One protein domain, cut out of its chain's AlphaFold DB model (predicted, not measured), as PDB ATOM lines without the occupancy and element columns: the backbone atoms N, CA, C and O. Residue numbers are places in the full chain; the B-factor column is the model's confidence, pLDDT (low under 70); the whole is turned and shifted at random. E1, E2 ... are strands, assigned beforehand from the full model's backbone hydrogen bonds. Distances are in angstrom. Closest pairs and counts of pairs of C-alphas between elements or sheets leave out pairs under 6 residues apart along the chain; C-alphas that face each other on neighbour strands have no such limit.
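Overview. This is residues 83 to 128 of the 128 residues of an uncharacterized protein of Pseudomonas sp. (UniProt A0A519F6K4). With little regular structure, the hairpin E1 and E2 ends a single row of short antiparallel runs, in which the backbone of residues 83 to 114 winds to and fro. Residues 124 to 128 form a tail beyond E2. Of 46 printed residues, 7 are in the two named strands, E1 then E2, in an antiparallel sheet; there is no named helix, and the class is all strand. The whole is only just compact, close to loose, with a radius of gyration of the C-alphas of 11.3 A, and elongated, spanning 37 by 21 by 15 A.

Arrangement. E1, residues 112 to 114, and E2, residues 120 to 123, are antiparallel neighbours at 161 degrees, joined by a tight link. N 113 and O 122 are within hydrogen-bond range at 2.8 A, as are N 121 and O 113 at 2.8 A. C-alphas 112 and 123 face each other at 4.1 A. Outward from E1, short antiparallel pairings join residues 113 to 114 with 106 to 107, these with 99 to 100, these with 92 to 93, and these with 85 to 86.

Along the chain. E1 begins at C-alpha 112, (233.237, 233.436, 191.177), and is 6.8 A long. E2 is 7.6 A long and ends at C-alpha 123, (230.243, 233.988, 188.444).

Size, cuts and confidence. The C-alphas farthest apart, of Thr 88 and Leu 128, are 37.8 A apart. The printed part has no cut; pLDDT is under 70 at residues 125 to 128.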
ATOM      1  N   GLY A  83     255.048 231.218 195.495       91.56
ATOM      2  CA  GLY A  83     254.437 231.152 194.167       91.56
ATOM      3  C   GLY A  83     253.411 232.248 193.855       91.56
ATOM      4  O   GLY A  83     252.909 232.265 192.734       91.56
ATOM      5  N   THR A  84     253.108 233.158 194.791       97.12
ATOM      6  CA  THR A  84     252.290 234.351 194.511       97.12
ATOM      7  C   THR A  84     253.039 235.290 193.563       97.12
ATOM      8  O   THR A  84     254.237 235.513 193.739       97.12
ATOM      9  N   TYR A  85     252.331 235.889 192.607       98.25
ATOM     10  CA  TYR A  85     252.811 237.023 191.815       98.25
ATOM     11  C   TYR A  85     252.093 238.302 192.256       98.25
ATOM     12  O   TYR A  85     250.900 238.266 192.545       98.25
ATOM     13  N   GLN A  86     252.811 239.420 192.274       98.31
ATOM     14  CA  GLN A  86     252.289 240.780 192.375       98.31
ATOM     15  C   GLN A  86     252.639 241.516 191.083       98.31
ATOM     16  O   GLN A  86     253.815 241.608 190.728       98.31
ATOM     17  N   TYR A  87     251.635 242.050 190.400       98.25
ATOM     18  CA  TYR A  87     251.801 242.800 189.158       98.25
ATOM     19  C   TYR A  87     251.911 244.308 189.417       98.25
ATOM     20  O   TYR A  87     251.585 244.807 190.498       98.25
ATOM     21  N   THR A  88     252.373 245.060 188.416       97.44
ATOM     22  CA  THR A  88     252.588 246.516 188.521       97.44
ATOM     23  C   THR A  88     251.314 247.356 188.536       97.44
ATOM     24  O   THR A  88     251.371 248.523 188.919       97.44
ATOM     25  N   ASP A  89     250.160 246.777 188.195       96.81
ATOM     26  CA  ASP A  89     248.848 247.380 188.465       96.81
ATOM     27  C   ASP A  89     248.427 247.257 189.944       96.81
ATOM     28  O   ASP A  89     247.492 247.930 190.372       96.81
ATOM     29  N   GLY A  90     249.145 246.450 190.737       96.38
ATOM     30  CA  GLY A  90     248.873 246.167 192.144       96.38
ATOM     31  C   GLY A  90     248.022 244.917 192.387       96.38
ATOM     32  O   GLY A  90     247.711 244.631 193.543       96.38
ATOM     33  N   SER A  91     247.632 244.179 191.342       97.94
ATOM     34  CA  SER A  91     246.918 242.907 191.484       97.94
ATOM     35  C   SER A  91     247.849 241.772 191.935       97.94
ATOM     36  O   SER A  91     249.057 241.783 191.680       97.94
ATOM     37  N   TYR A  92     247.276 240.777 192.613       98.44
ATOM     38  CA  TYR A  92     247.977 239.595 193.118       98.44
ATOM     39  C   TYR A  92     247.369 238.319 192.537       98.44
ATOM     40  O   TYR A  92     246.176 238.085 192.711       98.44
ATOM     41  N   LEU A  93     248.188 237.463 191.919       98.19
ATOM     42  CA  LEU A  93     247.820 236.095 191.534       98.19
ATOM     43  C   LEU A  93     248.388 235.109 192.557       98.19
ATOM     44  O   LEU A  93     249.603 235.033 192.752       98.19
ATOM     45  N   TYR A  94     247.517 234.330 193.189       98.12
ATOM     46  CA  TYR A  94     247.870 233.322 194.184       98.12
ATOM     47  C   TYR A  94     248.079 231.926 193.550       98.12
ATOM     48  O   TYR A  94     247.590 231.665 192.449       98.12
ATOM     49  N   PRO A  95     248.812 231.002 194.214       96.94
ATOM     50  CA  PRO A  95     249.167 229.690 193.646       96.94
ATOM     51  C   PRO A  95     247.988 228.747 193.360       96.94
ATOM     52  O   PRO A  95     248.156 227.754 192.656       96.94
ATOM     53  N   ASP A  96     246.818 229.026 193.931       96.31
ATOM     54  CA  ASP A  96     245.554 228.322 193.697       96.31
ATOM     55  C   ASP A  96     244.819 228.807 192.432       96.31
ATOM     56  O   ASP A  96     243.900 228.133 191.969       96.31
ATOM     57  N   GLY A  97     245.232 229.944 191.861       95.88
ATOM     58  CA  GLY A  97     244.573 230.624 190.747       95.88
ATOM     59  C   GLY A  97     243.673 231.794 191.162       95.88
ATOM     60  O   GLY A  97     243.086 232.428 190.287       95.88
ATOM     61  N   THR A  98     243.555 232.097 192.461       97.62
ATOM     62  CA  THR A  98     242.803 233.262 192.948       97.62
ATOM     63  C   THR A  98     243.519 234.553 192.540       97.62
ATOM     64  O   THR A  98     244.742 234.649 192.651       97.62
ATOM     65  N   ILE A  99     242.769 235.564 192.094       98.19
ATOM     66  CA  ILE A  99     243.276 236.903 191.772       98.19
ATOM     67  C   ILE A  99     242.623 237.929 192.702       98.19
ATOM     68  O   ILE A  99     241.399 238.036 192.727       98.19
ATOM     69  N   GLY A 100     243.428 238.691 193.443       97.94
ATOM     70  CA  GLY A 100     242.982 239.861 194.208       97.94
ATOM     71  C   GLY A 100     243.352 241.155 193.482       97.94
ATOM     72  O   GLY A 100     244.491 241.297 193.030       97.94
ATOM     73  N   TYR A 101     242.415 242.096 193.368       97.75
ATOM     74  CA  TYR A 101     242.588 243.355 192.637       97.75
ATOM     75  C   TYR A 101     242.735 244.573 193.577       97.75
ATOM     76  O   TYR A 101     242.253 244.543 194.713       97.75
ATOM     77  N   PRO A 102     243.366 245.681 193.126       97.06
ATOM     78  CA  PRO A 102     243.591 246.877 193.953       97.06
ATOM     79  C   PRO A 102     242.318 247.597 194.416       97.06
ATOM     80  O   PRO A 102     242.370 248.381 195.363       97.06
ATOM     81  N   ASP A 103     241.192 247.374 193.736       95.81
ATOM     82  CA  ASP A 103     239.882 247.938 194.078       95.81
ATOM     83  C   ASP A 103     239.151 247.155 195.183       95.81
ATOM     84  O   ASP A 103     238.068 247.556 195.605       95.81
ATOM     85  N   GLY A 104     239.754 246.067 195.675       95.69
ATOM     86  CA  GLY A 104     239.187 245.186 196.691       95.69
ATOM     87  C   GLY A 104     238.382 244.016 196.125       95.69
ATOM     88  O   GLY A 104     237.934 243.186 196.914       95.69
ATOM     89  N   THR A 105     238.212 243.911 194.802       96.94
ATOM     90  CA  THR A 105     237.543 242.753 194.192       96.94
ATOM     91  C   THR A 105     238.446 241.519 194.146       96.94
ATOM     92  O   THR A 105     239.676 241.611 194.099       96.94
ATOM     93  N   TRP A 106     237.826 240.339 194.160       97.56
ATOM     94  CA  TRP A 106     238.505 239.043 194.098       97.56
ATOM     95  C   TRP A 106     237.870 238.168 193.023       97.56
ATOM     96  O   TRP A 106     236.646 238.094 192.951       97.56
ATOM     97  N   ARG A 107     238.682 237.469 192.222       96.88
ATOM     98  CA  ARG A 107     238.241 236.392 191.323       96.88
ATOM     99  C   ARG A 107     238.816 235.062 191.787       96.88
ATOM    100  O   ARG A 107     240.028 234.929 191.931       96.88
ATOM    101  N   PHE A 108     237.953 234.073 191.966       96.19
ATOM    102  CA  PHE A 108     238.312 232.734 192.418       96.19
ATOM    103  C   PHE A 108     238.496 231.755 191.239       96.19
ATOM    104  O   PHE A 108     238.011 232.020 190.133       96.19
ATOM    105  N   PRO A 109     239.178 230.606 191.440       94.94
ATOM    106  CA  PRO A 109     239.465 229.636 190.374       94.94
ATOM    107  C   PRO A 109     238.224 228.938 189.794       94.94
ATOM    108  O   PRO A 109     238.302 228.333 188.728       94.94
ATOM    109  N   ASP A 110     237.088 229.005 190.493       93.50
ATOM    110  CA  ASP A 110     235.778 228.517 190.042       93.50
ATOM    111  C   ASP A 110     235.029 229.528 189.148       93.50
ATOM    112  O   ASP A 110     233.934 229.234 188.673       93.50
ATOM    113  N   GLY A 111     235.612 230.710 188.915       92.44
ATOM    114  CA  GLY A 111     235.009 231.800 188.151       92.44
ATOM    115  C   GLY A 111     234.119 232.736 188.973       92.44
ATOM    116  O   GLY A 111     233.586 233.693 188.411       92.44
ATOM    117  N   THR A 112     233.954 232.515 190.281       95.56
ATOM    118  CA  THR A 112     233.237 233.436 191.177       95.56
ATOM    119  C   THR A 112     234.015 234.745 191.338       95.56
ATOM    120  O   THR A 112     235.239 234.737 191.470       95.56
ATOM    121  N   VAL A 113     233.312 235.880 191.354       96.50
ATOM    122  CA  VAL A 113     233.873 237.216 191.605       96.50
ATOM    123  C   VAL A 113     233.155 237.861 192.788       96.50
ATOM    124  O   VAL A 113     231.923 237.893 192.796       96.50
ATOM    125  N   THR A 114     233.892 238.409 193.756       97.56
ATOM    126  CA  THR A 114     233.331 239.138 194.910       97.56
ATOM    127  C   THR A 114     233.885 240.553 195.058       97.56
ATOM    128  O   THR A 114     234.942 240.872 194.514       97.56
ATOM    129  N   ASP A 115     233.181 241.388 195.824       96.81
ATOM    130  CA  ASP A 115     233.709 242.646 196.368       96.81
ATOM    131  C   ASP A 115     234.563 242.422 197.639       96.81
ATOM    132  O   ASP A 115     234.809 241.284 198.058       96.81
ATOM    133  N   SER A 116     235.010 243.527 198.243       94.38
ATOM    134  CA  SER A 116     235.785 243.591 199.490       94.38
ATOM    135  C   SER A 116     235.032 243.095 200.730       94.38
ATOM    136  O   SER A 116     235.651 242.711 201.724       94.38
ATOM    137  N   GLU A 117     233.703 243.095 200.679       95.31
ATOM    138  CA  GLU A 117     232.793 242.663 201.737       95.31
ATOM    139  C   GLU A 117     232.419 241.174 201.606       95.31
ATOM    140  O   GLU A 117     231.855 240.594 202.539       95.31
ATOM    141  N   GLY A 118     232.761 240.541 200.477       92.06
ATOM    142  CA  GLY A 118     232.480 239.139 200.168       92.06
ATOM    143  C   GLY A 118     231.129 238.894 199.483       92.06
ATOM    144  O   GLY A 118     230.694 237.742 199.398       92.06
ATOM    145  N   ASN A 119     230.451 239.934 198.986       94.94
ATOM    146  CA  ASN A 119     229.245 239.771 198.174       94.94
ATOM    147  C   ASN A 119     229.629 239.308 196.763       94.94
ATOM    148  O   ASN A 119     230.552 239.851 196.159       94.94
ATOM    149  N   VAL A 120     228.896 238.339 196.208       95.75
ATOM    150  CA  VAL A 120     229.121 237.864 194.834       95.75
ATOM    151  C   VAL A 120     228.639 238.913 193.828       95.75
ATOM    152  O   VAL A 120     227.458 239.257 193.796       95.75
ATOM    153  N   LEU A 121     229.560 239.387 192.988       93.19
ATOM    154  CA  LEU A 121     229.319 240.341 191.902       93.19
ATOM    155  C   LEU A 121     229.020 239.635 190.574       93.19
ATOM    156  O   LEU A 121     228.188 240.099 189.796       93.19
ATOM    157  N   ALA A 122     229.714 238.526 190.309       90.44
ATOM    158  CA  ALA A 122     229.576 237.717 189.102       90.44
ATOM    159  C   ALA A 122     230.051 236.278 189.354       90.44
ATOM    160  O   ALA A 122     230.670 235.981 190.376       90.44
ATOM    161  N   THR A 123     229.765 235.375 188.421       87.38
ATOM    162  CA  THR A 123     230.243 233.988 188.444       87.38
ATOM    163  C   THR A 123     230.171 233.406 187.030       87.38
ATOM    164  O   THR A 123     229.180 233.630 186.336       87.38
ATOM    165  N   ASP A 124     231.204 232.682 186.583       73.44
ATOM    166  CA  ASP A 124     231.254 232.034 185.257       73.44
ATOM    167  C   ASP A 124     230.370 230.763 185.167       73.44
ATOM    168  O   ASP A 124     230.765 229.745 184.592       73.44
ATOM    169  N   TYR A 125     229.143 230.806 185.697       60.56
ATOM    170  CA  TYR A 125     228.109 229.844 185.314       60.56
ATOM    171  C   TYR A 125     227.536 230.239 183.945       60.56
ATOM    172  O   TYR A 125     226.854 231.262 183.854       60.56
ATOM    173  N   PRO A 126     227.730 229.444 182.875       51.28
ATOM    174  CA  PRO A 126     226.852 229.551 181.719       51.28
ATOM    175  C   PRO A 126     225.434 229.149 182.150       51.28
ATOM    176  O   PRO A 126     225.253 228.097 182.768       51.28
ATOM    177  N   GLU A 127     224.430 229.967 181.828       48.88
ATOM    178  CA  GLU A 127     223.028 229.567 182.003       48.88
ATOM    179  C   GLU A 127     222.734 228.314 181.149       48.88
ATOM    180  O   GLU A 127     223.174 228.225 179.998       48.88
ATOM    181  N   LEU A 128     222.035 227.338 181.745       43.47
ATOM    182  CA  LEU A 128     221.724 226.013 181.181       43.47
ATOM    183  C   LEU A 128     220.299 225.936 180.614       43.47
ATOM    184  O   LEU A 128     219.369 226.392 181.318       43.47
TER     185      LEU A 128